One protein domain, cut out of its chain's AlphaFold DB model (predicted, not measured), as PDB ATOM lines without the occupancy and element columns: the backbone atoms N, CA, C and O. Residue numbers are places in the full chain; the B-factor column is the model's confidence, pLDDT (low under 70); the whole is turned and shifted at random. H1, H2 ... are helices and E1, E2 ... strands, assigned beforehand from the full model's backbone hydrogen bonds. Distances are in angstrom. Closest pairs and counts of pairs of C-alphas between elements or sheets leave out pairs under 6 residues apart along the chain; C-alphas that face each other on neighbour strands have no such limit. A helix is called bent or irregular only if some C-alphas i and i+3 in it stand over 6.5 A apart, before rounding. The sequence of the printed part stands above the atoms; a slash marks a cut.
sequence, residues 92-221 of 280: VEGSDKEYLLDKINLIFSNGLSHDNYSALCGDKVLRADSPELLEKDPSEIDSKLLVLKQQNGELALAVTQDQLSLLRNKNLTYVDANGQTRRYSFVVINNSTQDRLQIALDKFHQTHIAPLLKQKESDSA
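What this domain is: This is residues 92 to 221 of the 280 residues of an uncharacterized protein of Candidatus Protochlamydia naegleriophila (UniProt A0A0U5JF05). A small, strongly twisted sheet of five strands, E2, E1, E3, E4 and E7, makes the core, with H1 and the long helix H4 over one face and the short H3 over the other. H4 crosses the sheet with its earlier part and runs on past it to make the longest axis, while a small hairpin, E5 and E6, lies on the side away from H4. The 130 printed residues have four named helices and seven named strands in the order H1, E1, E2, H2, E3, E4, H3, E5, E6, E7, H4, a mixed class of helices and strands. The large sheet, in the order E2, E1, E3, E4, E7, is mixed; the small one is antiparallel. The whole is compact, with a radius of gyration of the C-alphas of 14.8 A, yet elongated in outline, 49 by 30 by 28 A.

How they stand to each other: Start at H1, residues 97 to 110, which runs across E3, residues 143 to 149, at a height over the sheet of 10.1 A; the closest C-alphas, those of Lys 103 and Leu 148, are 7.5 A apart. Next comes the hairpin of E1, residues 117 to 121, and E2, residues 124 to 127, where N 119 and O 126 are 2.8 A apart, within hydrogen-bond range. H2, residues 131 to 134, only grazes the sheet with its residues 132 to 134. E2, H2 and E3 form a split strand-helix-strand unit, two strands running the same way with E1 between them, and its crossover is right-handed. E3 is antiparallel to E1, with N 118 and O 145 at 2.9 A, and forms a hairpin with E4, residues 155 to 159, with N 148 and O 156 at 2.8 A. H3, residues 161 to 167, is on the face opposite to H1, 7.3 A over the sheet and only just over E4, on which 3 of its C-alphas fall. Look next at the hairpin of E5, residues 173 to 175, and E6, residues 181 to 183, where N 174 and O 182 are 2.8 A apart. E6 runs on into E7, residues 185 to 188, which is parallel to E4, with N 187 and O 157 at 2.8 A. H4, residues 191 to 221, is on the same face as H1, at a height over the sheet of 7.1 A, and the closest C-alphas of H4 and E3, those of Leu 201 and Lys 144, are 6.9 A apart; with H1 and H4 on one face of the sheet and H3 on the other, there are three layers, helices on both faces of a sheet. H4 and H2 only just touch, with 3 pairs of C-alphas within 8 A, the closest Leu 134 and Leu 213 at 5.9 A, through residues 209 to 213 of H4 alone. Every O i to N i+4 pair is within hydrogen-bond range in H1 and H3, and 22 of 27 are in H4; H2 is too short for such a pair.

Where its parts are: Find C-alpha 97 at (86.443, 151.199, 133.104); from there H1 runs 19.7 A to C-alpha 110. E3, the longest strand, begins at C-alpha 143 at (73.995, 131.826, 137.220) and spans 19.4 A; E1 spans 13.3 A and E4 12.8 A. H4 spans 41.5 A and ends at C-alpha 221, at (51.155, 123.430, 149.211). It has a kink of 35 degrees near residue 206 and is only just irregular, with C-alphas 192 and 195 at 6.8 A.

The domain as a whole: The C-alphas farthest apart, those of Asp 96 and Ala 221, are 49.5 A from each other. The printed part has no cut, and no link is long. The mean pLDDT of the printed part is 73.1, with 47 residues under 70, among them residues 92 to 101, 106 to 115 and 211 to 221.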
ATOM      1  N   VAL A  92      83.451 142.934 125.281       56.69
ATOM      2  CA  VAL A  92      83.875 144.294 125.580       56.69
ATOM      3  C   VAL A  92      84.890 144.217 126.715       56.69
ATOM      4  O   VAL A  92      84.581 144.404 127.892       56.69
ATOM      5  N   GLU A  93      86.122 143.877 126.347       53.28
ATOM      6  CA  GLU A  93      87.277 144.015 127.226       53.28
ATOM      7  C   GLU A  93      87.664 145.498 127.273       53.28
ATOM      8  O   GLU A  93      88.251 146.045 126.345       53.28
ATOM      9  N   GLY A  94      87.300 146.178 128.360       48.62
ATOM     10  CA  GLY A  94      87.929 147.451 128.711       48.62
ATOM     11  C   GLY A  94      87.457 148.715 127.987       48.62
ATOM     12  O   GLY A  94      88.194 149.698 128.024       48.62
ATOM     13  N   SER A  95      86.258 148.779 127.395       48.84
ATOM     14  CA  SER A  95      85.731 150.089 126.975       48.84
ATOM     15  C   SER A  95      85.276 150.887 128.208       48.84
ATOM     16  O   SER A  95      84.280 150.529 128.838       48.84
ATOM     17  N   ASP A  96      86.046 151.917 128.561       56.66
ATOM     18  CA  ASP A  96      85.871 152.837 129.691       56.66
ATOM     19  C   ASP A  96      85.508 152.159 131.016       56.66
ATOM     20  O   ASP A  96      84.355 152.102 131.448       56.66
ATOM     21  N   LYS A  97      86.541 151.690 131.721       55.12
ATOM     22  CA  LYS A  97      86.443 151.199 133.104       55.12
ATOM     23  C   LYS A  97      85.641 152.153 134.000       55.12
ATOM     24  O   LYS A  97      84.885 151.675 134.838       55.12
ATOM     25  N   GLU A  98      85.780 153.465 133.806       62.47
ATOM     26  CA  GLU A  98      85.005 154.493 134.514       62.47
ATOM     27  C   GLU A  98      83.521 154.453 134.142       62.47
ATOM     28  O   GLU A  98      82.687 154.369 135.034       62.47
ATOM     29  N   TYR A  99      83.178 154.369 132.854       69.00
ATOM     30  CA  TYR A  99      81.787 154.236 132.412       69.00
ATOM     31  C   TYR A  99      81.110 152.990 132.997       69.00
ATOM     32  O   TYR A  99      79.973 153.056 133.459       69.00
ATOM     33  N   LEU A 100      81.798 151.844 133.000       65.94
ATOM     34  CA  LEU A 100      81.258 150.603 133.559       65.94
ATOM     35  C   LEU A 100      81.100 150.675 135.076       65.94
ATOM     36  O   LEU A 100      80.063 150.267 135.599       65.94
ATOM     37  N   LEU A 101      82.100 151.213 135.777       68.06
ATOM     38  CA  LEU A 101      82.032 151.395 137.223       68.06
ATOM     39  C   LEU A 101      80.907 152.364 137.593       68.06
ATOM     40  O   LEU A 101      80.148 152.081 138.512       68.06
ATOM     41  N   ASP A 102      80.746 153.449 136.840       72.12
ATOM     42  CA  ASP A 102      79.685 154.433 137.028       72.12
ATOM     43  C   ASP A 102      78.311 153.848 136.729       72.12
ATOM     44  O   ASP A 102      77.374 154.116 137.469       72.12
ATOM     45  N   LYS A 103      78.165 153.001 135.703       69.31
ATOM     46  CA  LYS A 103      76.902 152.290 135.448       69.31
ATOM     47  C   LYS A 103      76.562 151.316 136.560       69.31
ATOM     48  O   LYS A 103      75.415 151.283 136.997       69.31
ATOM     49  N   ILE A 104      77.548 150.570 137.044       69.25
ATOM     50  CA  ILE A 104      77.381 149.678 138.187       69.25
ATOM     51  C   ILE A 104      76.978 150.503 139.422       69.25
ATOM     52  O   ILE A 104      75.949 150.220 140.033       69.25
ATOM     53  N   ASN A 105      77.704 151.579 139.736       71.38
ATOM     54  CA  ASN A 105      77.415 152.491 140.849       71.38
ATOM     55  C   ASN A 105      76.047 153.178 140.715       71.38
ATOM     56  O   ASN A 105      75.361 153.351 141.717       71.38
ATOM     57  N   LEU A 106      75.625 153.525 139.499       69.00
ATOM     58  CA  LEU A 106      74.323 154.126 139.215       69.00
ATOM     59  C   LEU A 106      73.182 153.131 139.442       69.00
ATOM     60  O   LEU A 106      72.140 153.496 139.979       69.00
ATOM     61  N   ILE A 107      73.373 151.862 139.070       66.38
ATOM     62  CA  ILE A 107      72.427 150.785 139.394       66.38
ATOM     63  C   ILE A 107      72.351 150.603 140.915       66.38
ATOM     64  O   ILE A 107      71.267 150.431 141.466       66.38
ATOM     65  N   PHE A 108      73.478 150.729 141.621       63.66
ATOM     66  CA  PHE A 108      73.489 150.716 143.083       63.66
ATOM     67  C   PHE A 108      72.802 151.934 143.715       63.66
ATOM     68  O   PHE A 108      72.135 151.776 144.737       63.66
ATOM     69  N   SER A 109      72.952 153.133 143.144       63.97
ATOM     70  CA  SER A 109      72.393 154.370 143.704       63.97
ATOM     71  C   SER A 109      70.906 154.538 143.405       63.97
ATOM     72  O   SER A 109      70.165 155.028 144.251       63.97
ATOM     73  N   ASN A 110      70.462 154.116 142.219       62.66
ATOM     74  CA  ASN A 110      69.068 154.231 141.782       62.66
ATOM     75  C   ASN A 110      68.196 153.074 142.283       62.66
ATOM     76  O   ASN A 110      66.980 153.092 142.103       62.66
ATOM     77  N   GLY A 111      68.812 152.088 142.933       51.34
ATOM     78  CA  GLY A 111      68.127 150.938 143.483       51.34
ATOM     79  C   GLY A 111      68.066 149.752 142.525       51.34
ATOM     80  O   GLY A 111      68.228 149.828 141.308       51.34
ATOM     81  N   LEU A 112      67.824 148.611 143.150       62.25
ATOM     82  CA  LEU A 112      67.741 147.293 142.555       62.25
ATOM     83  C   LEU A 112      66.434 147.163 141.740       62.25
ATOM     84  O   LEU A 112      65.389 146.862 142.304       62.25
ATOM     85  N   SER A 113      66.471 147.420 140.425       65.50
ATOM     86  CA  SER A 113      65.315 147.218 139.523       65.50
ATOM     87  C   SER A 113      65.417 145.904 138.758       65.50
ATOM     88  O   SER A 113      66.455 145.632 138.160       65.50
ATOM     89  N   HIS A 114      64.315 145.152 138.685       66.25
ATOM     90  CA  HIS A 114      64.193 143.908 137.919       66.25
ATOM     91  C   HIS A 114      64.593 144.041 136.441       66.25
ATOM     92  O   HIS A 114      65.041 143.061 135.853       66.25
ATOM     93  N   ASP A 115      64.511 145.241 135.859       69.56
ATOM     94  CA  ASP A 115      64.887 145.497 134.460       69.56
ATOM     95  C   ASP A 115      66.377 145.268 134.171       69.56
ATOM     96  O   ASP A 115      66.758 145.002 133.032       69.56
ATOM     97  N   ASN A 116      67.224 145.371 135.198       75.25
ATOM     98  CA  ASN A 116      68.677 145.277 135.060       75.25
ATOM     99  C   ASN A 116      69.227 143.926 135.530       75.25
ATOM    100  O   ASN A 116      70.439 143.732 135.529       75.25
ATOM    101  N   TYR A 117      68.372 142.991 135.945       79.69
ATOM    102  CA  TYR A 117      68.802 141.694 136.461       79.69
ATOM    103  C   TYR A 117      68.171 140.559 135.672       79.69
ATOM    104  O   TYR A 117      67.035 140.622 135.205       79.69
ATOM    105  N   SER A 118      68.937 139.494 135.494       83.75
ATOM    106  CA  SER A 118      68.487 138.293 134.804       83.75
ATOM    107  C   SER A 118      69.153 137.063 135.402       83.75
ATOM    108  O   SER A 118      70.138 137.152 136.134       83.75
ATOM    109  N   ALA A 119      68.607 135.899 135.098       84.25
ATOM    110  CA  ALA A 119      69.160 134.615 135.475       84.25
ATOM    111  C   ALA A 119      69.370 133.764 134.225       84.25
ATOM    112  O   ALA A 119      68.610 133.852 133.261       84.25
ATOM    113  N   LEU A 120      70.417 132.954 134.243       85.75
ATOM    114  CA  LEU A 120      70.649 131.936 133.238       85.75
ATOM    115  C   LEU A 120      70.022 130.627 133.710       85.75
ATOM    116  O   LEU A 120      70.385 130.118 134.768       85.75
ATOM    117  N   CYS A 121      69.115 130.090 132.902       84.31
ATOM    118  CA  CYS A 121      68.495 128.786 133.105       84.31
ATOM    119  C   CYS A 121      68.759 127.930 131.863       84.31
ATOM    120  O   CYS A 121      68.113 128.109 130.822       84.31
ATOM    121  N   GLY A 122      69.747 127.038 131.941       83.69
ATOM    122  CA  GLY A 122      70.246 126.298 130.788       83.69
ATOM    123  C   GLY A 122      70.842 127.248 129.748       83.69
ATOM    124  O   GLY A 122      71.837 127.930 129.992       83.69
ATOM    125  N   ASP A 123      70.225 127.321 128.571       79.88
ATOM    126  CA  ASP A 123      70.678 128.192 127.475       79.88
ATOM    127  C   ASP A 123      69.852 129.476 127.329       79.88
ATOM    128  O   ASP A 123      70.045 130.241 126.382       79.88
ATOM    129  N   LYS A 124      68.929 129.731 128.262       83.38
ATOM    130  CA  LYS A 124      68.061 130.908 128.233       83.38
ATOM    131  C   LYS A 124      68.450 131.920 129.298       83.38
ATOM    132  O   LYS A 124      68.638 131.568 130.459       83.38
ATOM    133  N   VAL A 125      68.482 133.189 128.902       86.12
ATOM    134  CA  VAL A 125      68.524 134.320 129.834       86.12
ATOM    135  C   VAL A 125      67.092 134.749 130.117       86.12
ATOM    136  O   VAL A 125      66.374 135.160 129.207       86.12
ATOM    137  N   LEU A 126      66.678 134.630 131.371       85.44
ATOM    138  CA  LEU A 126      65.354 135.000 131.847       85.44
ATOM    139  C   LEU A 126      65.451 136.277 132.676       85.44
ATOM    140  O   LEU A 126      66.313 136.386 133.550       85.44
ATOM    141  N   ARG A 127      64.572 137.249 132.421       82.94
ATOM    142  CA  ARG A 127      64.527 138.478 133.225       82.94
ATOM    143  C   ARG A 127      64.140 138.160 134.669       82.94
ATOM    144  O   ARG A 127      63.376 137.226 134.914       82.94
ATOM    145  N   ALA A 128      64.627 138.963 135.613       76.12
ATOM    146  CA  ALA A 128      64.354 138.786 137.039       76.12
ATOM    147  C   ALA A 128      62.858 138.846 137.404       76.12
ATOM    148  O   ALA A 128      62.449 138.236 138.385       76.12
ATOM    149  N   ASP A 129      62.059 139.574 136.625       73.69
ATOM    150  CA  ASP A 129      60.602 139.685 136.754       73.69
ATOM    151  C   ASP A 129      59.828 138.671 135.902       73.69
ATOM    152  O   ASP A 129      58.598 138.663 135.918       73.69
ATOM    153  N   SER A 130      60.517 137.831 135.123       79.94
ATOM    154  CA  SER A 130      59.825 136.900 134.241       79.94
ATOM    155  C   SER A 130      59.127 135.806 135.059       79.94
ATOM    156  O   SER A 130      59.763 135.186 135.914       79.94
ATOM    157  N   PRO A 131      57.846 135.503 134.776       78.00
ATOM    158  CA  PRO A 131      57.152 134.403 135.441       78.00
ATOM    159  C   PRO A 131      57.853 133.066 135.171       78.00
ATOM    160  O   PRO A 131      57.927 132.234 136.065       78.00
ATOM    161  N   GLU A 132      58.471 132.901 133.991       82.31
ATOM    162  CA  GLU A 132      59.285 131.719 133.670       82.31
ATOM    163  C   GLU A 132      60.407 131.519 134.695       82.31
ATOM    164  O   GLU A 132      60.647 130.389 135.091       82.31
ATOM    165  N   LEU A 133      61.056 132.586 135.178       80.62
ATOM    166  CA  LEU A 133      62.076 132.470 136.219       80.62
ATOM    167  C   LEU A 133      61.479 132.200 137.605       80.62
ATOM    168  O   LEU A 133      62.036 131.414 138.364       80.62
ATOM    169  N   LEU A 134      60.350 132.832 137.939       73.50
ATOM    170  CA  LEU A 134      59.664 132.623 139.223       73.50
ATOM    171  C   LEU A 134      59.135 131.198 139.371       73.50
ATOM    172  O   LEU A 134      58.932 130.707 140.480       73.50
ATOM    173  N   GLU A 135      58.886 130.533 138.248       73.69
ATOM    174  CA  GLU A 135      58.378 129.179 138.239       73.69
ATOM    175  C   GLU A 135      59.460 128.099 138.303       73.69
ATOM    176  O   GLU A 135      59.109 126.936 138.532       73.69
ATOM    177  N   LYS A 136      60.730 128.474 138.118       76.12
ATOM    178  CA  LYS A 136      61.877 127.566 138.040       76.12
ATOM    179  C   LYS A 136      62.356 127.120 139.414       76.12
ATOM    180  O   LYS A 136      62.377 127.895 140.368       76.12
ATOM    181  N   ASP A 137      62.789 125.864 139.489       76.19
ATOM    182  CA  ASP A 137      63.502 125.357 140.659       76.19
ATOM    183  C   ASP A 137      64.839 126.119 140.799       76.19
ATOM    184  O   ASP A 137      65.548 126.283 139.799       76.19
ATOM    185  N   PRO A 138      65.220 126.586 142.003       74.12
ATOM    186  CA  PRO A 138      66.502 127.254 142.227       74.12
ATOM    187  C   PRO A 138      67.725 126.466 141.739       74.12
ATOM    188  O   PRO A 138      68.733 127.073 141.382       74.12
ATOM    189  N   SER A 139      67.653 125.133 141.715       76.19
ATOM    190  CA  SER A 139      68.714 124.256 141.205       76.19
ATOM    191  C   SER A 139      68.864 124.282 139.678       76.19
ATOM    192  O   SER A 139      69.919 123.910 139.173       76.19
ATOM    193  N   GLU A 140      67.855 124.764 138.943       79.69
ATOM    194  CA  GLU A 140      67.908 124.969 137.487       79.69
ATOM    195  C   GLU A 140      68.530 126.323 137.098       79.69
ATOM    196  O   GLU A 140      68.688 126.622 135.910       79.69
ATOM    197  N   ILE A 141      68.857 127.169 138.079       82.56
ATOM    198  CA  ILE A 141      69.477 128.473 137.851       82.56
ATOM    199  C   ILE A 141      70.999 128.306 137.846       82.56
ATOM    200  O   ILE A 141      71.635 128.219 138.895       82.56
ATOM    201  N   ASP A 142      71.590 128.332 136.653       79.75
ATOM    202  CA  ASP A 142      73.034 128.177 136.454       79.75
ATOM    203  C   ASP A 142      73.823 129.370 137.011       79.75
ATOM    204  O   ASP A 142      74.929 129.223 137.532       79.75
ATOM    205  N   SER A 143      73.308 130.589 136.828       81.62
ATOM    206  CA  SER A 143      73.995 131.826 137.220       81.62
ATOM    207  C   SER A 143      73.051 133.024 137.271       81.62
ATOM    208  O   SER A 143      72.124 133.139 136.473       81.62
ATOM    209  N   LYS A 144      73.334 133.966 138.174       81.56
ATOM    210  CA  LYS A 144      72.678 135.282 138.237       81.56
ATOM    211  C   LYS A 144      73.522 136.287 137.462       81.56
ATOM    212  O   LYS A 144      74.736 136.329 137.644       81.56
ATOM    213  N   LEU A 145      72.887 137.086 136.618       82.25
ATOM    214  CA  LEU A 145      73.552 137.979 135.677       82.25
ATOM    215  C   LEU A 145      73.030 139.408 135.832       82.25
ATOM    216  O   LEU A 145      71.830 139.641 136.002       82.25
ATOM    217  N   LEU A 146      73.944 140.372 135.740       80.44
ATOM    218  CA  LEU A 146      73.603 141.786 135.645       80.44
ATOM    219  C   LEU A 146      73.503 142.175 134.167       80.44
ATOM    220  O   LEU A 146      74.414 141.899 133.387       80.44
ATOM    221  N   VAL A 147      72.416 142.841 133.799       84.00
ATOM    222  CA  VAL A 147      72.187 143.394 132.467       84.00
ATOM    223  C   VAL A 147      72.514 144.885 132.488       84.00
ATOM    224  O   VAL A 147      71.996 145.644 133.305       84.00
ATOM    225  N   LEU A 148      73.383 145.315 131.578       80.12
ATOM    226  CA  LEU A 148      73.846 146.690 131.444       80.12
ATOM    227  C   LEU A 148      73.430 147.257 130.092       80.12
ATOM    228  O   LEU A 148      73.671 146.640 129.058       80.12
ATOM    229  N   LYS A 149      72.876 148.471 130.077       80.00
ATOM    230  CA  LYS A 149      72.667 149.218 128.833       80.00
ATOM    231  C   LYS A 149      73.961 149.920 128.412       80.00
ATOM    232  O   LYS A 149      74.485 150.748 129.157       80.00
ATOM    233  N   GLN A 150      74.449 149.600 127.220       75.69
ATOM    234  CA  GLN A 150      75.643 150.169 126.601       75.69
ATOM    235  C   GLN A 150      75.365 151.557 125.995       75.69
ATOM    236  O   GLN A 150      74.214 151.960 125.811       75.69
ATOM    237  N   GLN A 151      76.427 152.298 125.653       72.06
ATOM    238  CA  GLN A 151      76.324 153.642 125.059       72.06
ATOM    239  C   GLN A 151      75.571 153.649 123.720       72.06
ATOM    240  O   GLN A 151      74.853 154.599 123.422       72.06
ATOM    241  N   ASN A 152      75.686 152.572 122.940       73.56
ATOM    242  CA  ASN A 152      74.966 152.377 121.678       73.56
ATOM    243  C   ASN A 152      73.488 151.964 121.871       73.56
ATOM    244  O   ASN A 152      72.775 151.757 120.891       73.56
ATOM    245  N   GLY A 153      73.024 151.842 123.119       76.62
ATOM    246  CA  GLY A 153      71.664 151.440 123.471       76.62
ATOM    247  C   GLY A 153      71.434 149.929 123.558       76.62
ATOM    248  O   GLY A 153      70.329 149.532 123.929       76.62
ATOM    249  N   GLU A 154      72.437 149.102 123.260       82.00
ATOM    250  CA  GLU A 154      72.354 147.639 123.343       82.00
ATOM    251  C   GLU A 154      72.502 147.129 124.781       82.00
ATOM    252  O   GLU A 154      72.945 147.858 125.670       82.00
ATOM    253  N   LEU A 155      72.101 145.879 125.020       83.19
ATOM    254  CA  LEU A 155      72.214 145.239 126.329       83.19
ATOM    255  C   LEU A 155      73.421 144.300 126.377       83.19
ATOM    256  O   LEU A 155      73.619 143.466 125.493       83.19
ATOM    257  N   ALA A 156      74.184 144.406 127.459       82.75
ATOM    258  CA  ALA A 156      75.330 143.568 127.764       82.75
ATOM    259  C   ALA A 156      75.122 142.798 129.068       82.75
ATOM    260  O   ALA A 156      74.490 143.299 129.996       82.75
ATOM    261  N   LEU A 157      75.706 141.610 129.160       84.56
ATOM    262  CA  LEU A 157      75.786 140.831 130.386       84.56
ATOM    263  C   LEU A 157      77.116 141.116 131.075       84.56
ATOM    264  O   LEU A 157      78.186 140.925 130.498       84.56
ATOM    265  N   ALA A 158      77.035 141.563 132.319       80.75
ATOM    266  CA  ALA A 158      78.179 141.721 133.194       80.75
ATOM    267  C   ALA A 158      78.551 140.352 133.784       80.75
ATOM    268  O   ALA A 158      77.749 139.742 134.493       80.75
ATOM    269  N   VAL A 159      79.747 139.861 133.454       80.06
ATOM    270  CA  VAL A 159      80.210 138.499 133.760       80.06
ATOM    271  C   VAL A 159      81.628 138.515 134.319       80.06
ATOM    272  O   VAL A 159      82.420 139.403 134.002       80.06
ATOM    273  N   THR A 160      81.978 137.525 135.135       77.31
ATOM    274  CA  THR A 160      83.379 137.293 135.524       77.31
ATOM    275  C   THR A 160      84.156 136.617 134.391       77.31
ATOM    276  O   THR A 160      83.566 136.080 133.450       77.31
ATOM    277  N   GLN A 161      85.489 136.605 134.482       76.25
ATOM    278  CA  GLN A 161      86.353 135.890 133.531       76.25
ATOM    279  C   GLN A 161      85.976 134.395 133.413       76.25
ATOM    280  O   GLN A 161      85.932 133.836 132.314       76.25
ATOM    281  N   ASP A 162      85.653 133.761 134.541       79.12
ATOM    282  CA  ASP A 162      85.287 132.343 134.593       79.12
ATOM    283  C   ASP A 162      83.920 132.096 133.946       79.12
ATOM    284  O   ASP A 162      83.759 131.189 133.128       79.12
ATOM    285  N   GLN A 163      82.940 132.958 134.239       79.19
ATOM    286  CA  GLN A 163      81.619 132.899 133.614       79.19
ATOM    287  C   GLN A 163      81.697 133.150 132.111       79.19
ATOM    288  O   GLN A 163      81.036 132.457 131.344       79.19
ATOM    289  N   LEU A 164      82.532 134.088 131.661       80.19
ATOM    290  CA  LEU A 164      82.715 134.350 130.237       80.19
ATOM    291  C   LEU A 164      83.099 133.074 129.484       80.19
ATOM    292  O   LEU A 164      82.533 132.793 128.431       80.19
ATOM    293  N   SER A 165      84.013 132.279 130.040       80.38
ATOM    294  CA  SER A 165      84.458 131.025 129.421       80.38
ATOM    295  C   SER A 165      83.310 130.024 129.241       80.38
ATOM    296  O   SER A 165      83.259 129.322 128.233       80.38
ATOM    297  N   LEU A 166      82.355 130.003 130.175       80.56
ATOM    298  CA  LEU A 166      81.157 129.158 130.112       80.56
ATOM    299  C   LEU A 166      80.093 129.703 129.147       80.56
ATOM    300  O   LEU A 166      79.352 128.933 128.537       80.56
ATOM    301  N   LEU A 167      79.998 131.027 129.015       82.31
ATOM    302  CA  LEU A 167      78.905 131.701 128.309       82.31
ATOM    303  C   LEU A 167      79.243 132.088 126.871       82.31
ATOM    304  O   LEU A 167      78.330 132.252 126.062       82.31
ATOM    305  N   ARG A 168      80.529 132.198 126.523       79.50
ATOM    306  CA  ARG A 168      80.996 132.666 125.207       79.50
ATOM    307  C   ARG A 168      80.399 131.880 124.040       79.50
ATOM    308  O   ARG A 168      80.103 132.460 122.998       79.50
ATOM    309  N   ASN A 169      80.199 130.579 124.235       77.56
ATOM    310  CA  ASN A 169      79.681 129.676 123.207       77.56
ATOM    311  C   ASN A 169      78.153 129.521 123.250       77.56
ATOM    312  O   ASN A 169      77.589 128.835 122.398       77.56
ATOM    313  N   LYS A 170      77.467 130.146 124.216       81.31
ATOM    314  CA  LYS A 170      76.006 130.113 124.299       81.31
ATOM    315  C   LYS A 170      75.393 131.179 123.389       81.31
ATOM    316  O   LYS A 170      75.897 132.298 123.251       81.31
ATOM    317  N   ASN A 171      74.267 130.843 122.765       80.56
ATOM    318  CA  ASN A 171      73.514 131.784 121.940       80.56
ATOM    319  C   ASN A 171      72.548 132.606 122.803       80.56
ATOM    320  O   ASN A 171      71.337 132.404 122.762       80.56
ATOM    321  N   LEU A 172      73.099 133.503 123.620       85.00
ATOM    322  CA  LEU A 172      72.305 134.336 124.519       85.00
ATOM    323  C   LEU A 172      71.755 135.545 123.757       85.00
ATOM    324  O   LEU A 172      72.508 136.414 123.312       85.00
ATOM    325  N   THR A 173      70.434 135.602 123.619       86.00
ATOM    326  CA  THR A 173      69.730 136.644 122.861       86.00
ATOM    327  C   THR A 173      68.626 137.305 123.676       86.00
ATOM    328  O   THR A 173      68.052 136.678 124.562       86.00
ATOM    329  N   TYR A 174      68.272 138.535 123.313       84.12
ATOM    330  CA  TYR A 174      67.113 139.270 123.816       84.12
ATOM    331  C   TYR A 174      66.315 139.881 122.665       84.12
ATOM    332  O   TYR A 174      66.795 139.957 121.535       84.12
ATOM    333  N   VAL A 175      65.093 140.321 122.949       82.75
ATOM    334  CA  VAL A 175      64.263 141.076 122.004       82.75
ATOM    335  C   VAL A 175      64.346 142.554 122.373       82.75
ATOM    336  O   VAL A 175      64.073 142.918 123.516       82.75
ATOM    337  N   ASP A 176      64.781 143.396 121.436       82.06
ATOM    338  CA  ASP A 176      64.863 144.840 121.649       82.06
ATOM    339  C   ASP A 176      63.477 145.515 121.589       82.06
ATOM    340  O   ASP A 176      62.463 144.892 121.270       82.06
ATOM    341  N   ALA A 177      63.421 146.816 121.889       78.75
ATOM    342  CA  ALA A 177      62.171 147.583 121.866       78.75
ATOM    343  C   ALA A 177      61.492 147.633 120.479       78.75
ATOM    344  O   ALA A 177      60.313 147.960 120.388       78.75
ATOM    345  N   ASN A 178      62.215 147.292 119.408       81.69
ATOM    346  CA  ASN A 178      61.701 147.231 118.042       81.69
ATOM    347  C   ASN A 178      61.265 145.808 117.649       81.69
ATOM    348  O   ASN A 178      60.969 145.559 116.480       81.69
ATOM    349  N   GLY A 179      61.256 144.863 118.596       79.81
ATOM    350  CA  GLY A 179      60.910 143.468 118.344       79.81
ATOM    351  C   GLY A 179      62.013 142.668 117.645       79.81
ATOM    352  O   GLY A 179      61.755 141.547 117.208       79.81
ATOM    353  N   GLN A 180      63.231 143.207 117.518       84.38
ATOM    354  CA  GLN A 180      64.335 142.504 116.870       84.38
ATOM    355  C   GLN A 180      65.097 141.647 117.875       84.38
ATOM    356  O   GLN A 180      65.456 142.101 118.962       84.38
ATOM    357  N   THR A 181      65.391 140.407 117.492       86.25
ATOM    358  CA  THR A 181      66.265 139.535 118.275       86.25
ATOM    359  C   THR A 181      67.714 139.991 118.124       86.25
ATOM    360  O   THR A 181      68.270 139.950 117.028       86.25
ATOM    361  N   ARG A 182      68.336 140.400 119.229       84.12
ATOM    362  CA  ARG A 182      69.755 140.766 119.315       84.12
ATOM    363  C   ARG A 182      70.500 139.816 120.239       84.12
ATOM    364  O   ARG A 182      69.901 139.206 121.120       84.12
ATOM    365  N   ARG A 183      71.815 139.690 120.056       82.81
ATOM    366  CA  ARG A 183      72.679 138.968 121.000       82.81
ATOM    367  C   ARG A 183      73.049 139.879 122.159       82.81
ATOM    368  O   ARG A 183      73.284 141.066 121.957       82.81
ATOM    369  N   TYR A 184      73.153 139.301 123.349       84.00
ATOM    370  CA  TYR A 184      73.840 139.978 124.437       84.00
ATOM    371  C   TYR A 184      75.333 140.088 124.112       84.00
ATOM    372  O   TYR A 184      75.958 139.114 123.683       84.00
ATOM    373  N   SER A 185      75.908 141.265 124.339       81.19
ATOM    374  CA  SER A 185      77.359 141.426 124.446       81.19
ATOM    375  C   SER A 185      77.825 141.043 125.856       81.19
ATOM    376  O   SER A 185      77.017 140.962 126.784       81.19
ATOM    377  N   PHE A 186      79.120 140.783 126.039       81.81
ATOM    378  CA  PHE A 186      79.686 140.468 127.353       81.81
ATOM    379  C   PHE A 186      80.597 141.589 127.834       81.81
ATOM    380  O   PHE A 186      81.493 142.025 127.114       81.81
ATOM    381  N   VAL A 187      80.392 142.018 129.074       77.25
ATOM    382  CA  VAL A 187      81.281 142.931 129.788       77.25
ATOM    383  C   VAL A 187      81.987 142.136 130.874       77.25
ATOM    384  O   VAL A 187      81.343 141.630 131.793       77.25
ATOM    385  N   VAL A 188      83.310 142.040 130.771       76.81
ATOM    386  CA  VAL A 188      84.117 141.289 131.737       76.81
ATOM    387  C   VAL A 188      84.432 142.175 132.933       76.81
ATOM    388  O   VAL A 188      85.095 143.207 132.812       76.81
ATOM    389  N   ILE A 189      83.948 141.772 134.102       72.75
ATOM    390  CA  ILE A 189      84.199 142.457 135.363       72.75
ATOM    391  C   ILE A 189      85.451 141.862 135.995       72.75
ATOM    392  O   ILE A 189      85.601 140.646 136.105       72.75
ATOM    393  N   ASN A 190      86.362 142.736 136.418       67.06
ATOM    394  CA  ASN A 190      87.577 142.310 137.095       67.06
ATOM    395  C   ASN A 190      87.280 141.790 138.518       67.06
ATOM    396  O   ASN A 190      86.303 142.185 139.161       67.06
ATOM    397  N   ASN A 191      88.192 140.981 139.054       67.38
ATOM    398  CA  ASN A 191      88.029 140.384 140.382       67.38
ATOM    399  C   ASN A 191      87.864 141.441 141.492       67.38
ATOM    400  O   ASN A 191      87.126 141.225 142.444       67.38
ATOM    401  N   SER A 192      88.473 142.628 141.356       63.81
ATOM    402  CA  SER A 192      88.347 143.698 142.363       63.81
ATOM    403  C   SER A 192      86.941 144.303 142.476       63.81
ATOM    404  O   SER A 192      86.608 144.889 143.505       63.81
ATOM    405  N   THR A 193      86.111 144.173 141.438       64.00
ATOM    406  CA  THR A 193      84.712 144.639 141.450       64.00
ATOM    407  C   THR A 193      83.717 143.487 141.607       64.00
ATOM    408  O   THR A 193      82.545 143.730 141.896       64.00
ATOM    409  N   GLN A 194      84.184 142.243 141.460       68.56
ATOM    410  CA  GLN A 194      83.381 141.029 141.550       68.56
ATOM    411  C   GLN A 194      82.713 140.876 142.918       68.56
ATOM    412  O   GLN A 194      81.517 140.624 142.964       68.56
ATOM    413  N   ASP A 195      83.429 141.097 144.022       68.88
ATOM    414  CA  ASP A 195      82.851 140.934 145.365       68.88
ATOM    415  C   ASP A 195      81.683 141.897 145.606       68.88
ATOM    416  O   ASP A 195      80.634 141.522 146.129       68.88
ATOM    417  N   ARG A 196      81.831 143.152 145.163       65.75
ATOM    418  CA  ARG A 196      80.767 144.162 145.264       65.75
ATOM    419  C   ARG A 196      79.568 143.792 144.404       65.75
ATOM    420  O   ARG A 196      78.434 143.916 144.863       65.75
ATOM    421  N   LEU A 197      79.816 143.326 143.182       67.94
ATOM    422  CA  LEU A 197      78.776 142.835 142.286       67.94
ATOM    423  C   LEU A 197      78.038 141.638 142.898       67.94
ATOM    424  O   LEU A 197      76.812 141.612 142.892       67.94
ATOM    425  N   GLN A 198      78.768 140.676 143.455       70.62
ATOM    426  CA  GLN A 198      78.198 139.461 144.022       70.62
ATOM    427  C   GLN A 198      77.298 139.781 145.219       70.62
ATOM    428  O   GLN A 198      76.154 139.337 145.263       70.62
ATOM    429  N   ILE A 199      77.758 140.647 146.129       70.81
ATOM    430  CA  ILE A 199      76.947 141.137 147.254       70.81
ATOM    431  C   ILE A 199      75.655 141.802 146.751       70.81
ATOM    432  O   ILE A 199      74.587 141.608 147.334       70.81
ATOM    433  N   ALA A 200      75.726 142.564 145.656       66.94
ATOM    434  CA  ALA A 200      74.556 143.177 145.029       66.94
ATOM    435  C   ALA A 200      73.566 142.147 144.509       66.94
ATOM    436  O   ALA A 200      72.373 142.244 144.788       66.94
ATOM    437  N   LEU A 201      74.071 141.180 143.743       70.50
ATOM    438  CA  LEU A 201      73.278 140.128 143.121       70.50
ATOM    439  C   LEU A 201      72.595 139.273 144.185       70.50
ATOM    440  O   LEU A 201      71.423 138.924 144.042       70.50
ATOM    441  N   ASP A 202      73.287 138.987 145.283       73.81
ATOM    442  CA  ASP A 202      72.720 138.224 146.387       73.81
ATOM    443  C   ASP A 202      71.686 139.029 147.173       73.81
ATOM    444  O   ASP A 202      70.612 138.501 147.474       73.81
ATOM    445  N   LYS A 203      71.930 140.322 147.416       69.12
ATOM    446  CA  LYS A 203      70.937 141.210 148.036       69.12
ATOM    447  C   LYS A 203      69.698 141.384 147.155       69.12
ATOM    448  O   LYS A 203      68.581 141.342 147.672       69.12
ATOM    449  N   PHE A 204      69.877 141.535 145.841       68.88
ATOM    450  CA  PHE A 204      68.787 141.577 144.866       68.88
ATOM    451  C   PHE A 204      67.963 140.302 144.938       68.88
ATOM    452  O   PHE A 204      66.754 140.349 145.153       68.88
ATOM    453  N   HIS A 205      68.632 139.157 144.841       71.56
ATOM    454  CA  HIS A 205      67.974 137.866 144.893       71.56
ATOM    455  C   HIS A 205      67.178 137.686 146.187       71.56
ATOM    456  O   HIS A 205      66.018 137.304 146.132       71.56
ATOM    457  N   GLN A 206      67.755 137.996 147.350       73.38
ATOM    458  CA  GLN A 206      67.058 137.864 148.634       73.38
ATOM    459  C   GLN A 206      65.854 138.801 148.773       73.38
ATOM    460  O   GLN A 206      64.880 138.436 149.425       73.38
ATOM    461  N   THR A 207      65.927 139.991 148.180       69.69
ATOM    462  CA  THR A 207      64.897 141.029 148.330       69.69
ATOM    463  C   THR A 207      63.755 140.855 147.331       69.69
ATOM    464  O   THR A 207      62.603 141.099 147.674       69.69
ATOM    465  N   HIS A 208      64.067 140.435 146.105       66.12
ATOM    466  CA  HIS A 208      63.138 140.486 144.978       66.12
ATOM    467  C   HIS A 208      62.754 139.110 144.437       66.12
ATOM    468  O   HIS A 208      61.599 138.905 144.088       66.12
ATOM    469  N   ILE A 209      63.683 138.151 144.405       66.38
ATOM    470  CA  ILE A 209      63.440 136.828 143.807       66.38
ATOM    471  C   ILE A 209      62.999 135.819 144.879       66.38
ATOM    472  O   ILE A 209      61.974 135.158 144.746       66.38
ATOM    473  N   ALA A 210      63.746 135.714 145.980       71.56
ATOM    474  CA  ALA A 210      63.532 134.714 147.023       71.56
ATOM    475  C   ALA A 210      62.142 134.763 147.688       71.56
ATOM    476  O   ALA A 210      61.603 133.690 147.965       71.56
ATOM    477  N   PRO A 211      61.529 135.935 147.954       68.25
ATOM    478  CA  PRO A 211      60.176 135.982 148.504       68.25
ATOM    479  C   PRO A 211      59.136 135.409 147.534       68.25
ATOM    480  O   PRO A 211      58.234 134.698 147.968       68.25
ATOM    481  N   LEU A 212      59.301 135.658 146.232       64.62
ATOM    482  CA  LEU A 212      58.391 135.178 145.190       64.62
ATOM    483  C   LEU A 212      58.508 133.660 144.991       64.62
ATOM    484  O   LEU A 212      57.495 132.980 144.852       64.62
ATOM    485  N   LEU A 213      59.726 133.113 145.073       63.34
ATOM    486  CA  LEU A 213      59.952 131.663 145.043       63.34
ATOM    487  C   LEU A 213      59.286 130.952 146.236       63.34
ATOM    488  O   LEU A 213      58.636 129.924 146.063       63.34
ATOM    489  N   LYS A 214      59.392 131.523 147.446       58.75
ATOM    490  CA  LYS A 214      58.776 130.960 148.663       58.75
ATOM    491  C   LYS A 214      57.251 131.018 148.652       58.75
ATOM    492  O   LYS A 214      56.610 130.098 149.150       58.75
ATOM    493  N   GLN A 215      56.672 132.084 148.103       54.28
ATOM    494  CA  GLN A 215      55.218 132.208 147.988       54.28
ATOM    495  C   GLN A 215      54.641 131.130 147.057       54.28
ATOM    496  O   GLN A 215      53.613 130.532 147.355       54.28
ATOM    497  N   LYS A 216      55.363 130.779 145.986       51.78
ATOM    498  CA  LYS A 216      54.979 129.666 145.114       51.78
ATOM    499  C   LYS A 216      55.050 128.305 145.823       51.78
ATOM    500  O   LYS A 216      54.178 127.464 145.604       51.78
ATOM    501  N   GLU A 217      56.040 128.076 146.691       53.19
ATOM    502  CA  GLU A 217      56.080 126.859 147.521       53.19
ATOM    503  C   GLU A 217      54.842 126.752 148.425       53.19
ATOM    504  O   GLU A 217      54.259 125.671 148.509       53.19
ATOM    505  N   SER A 218      54.390 127.855 149.038       52.09
ATOM    506  CA  SER A 218      53.172 127.857 149.864       52.09
ATOM    507  C   SER A 218      51.885 127.699 149.053       52.09
ATOM    508  O   SER A 218      51.020 126.928 149.460       52.09
ATOM    509  N   ASP A 219      51.781 128.329 147.881       48.72
ATOM    510  CA  ASP A 219      50.587 128.232 147.028       48.72
ATOM    511  C   ASP A 219      50.463 126.825 146.406       48.72
ATOM    512  O   ASP A 219      49.377 126.256 146.314       48.72
ATOM    513  N   SER A 220      51.594 126.189 146.075       47.84
ATOM    514  CA  SER A 220      51.635 124.780 145.648       47.84
ATOM    515  C   SER A 220      51.363 123.784 146.785       47.84
ATOM    516  O   SER A 220      51.032 122.620 146.534       47.84
ATOM    517  N   ALA A 221      51.505 124.223 148.041       47.88
ATOM    518  CA  ALA A 221      51.155 123.430 149.211       47.88
ATOM    519  C   ALA A 221      49.651 123.500 149.523       47.88
ATOM    520  O   ALA A 221      49.116 122.530 150.059       47.88
TER     521      ALA A 221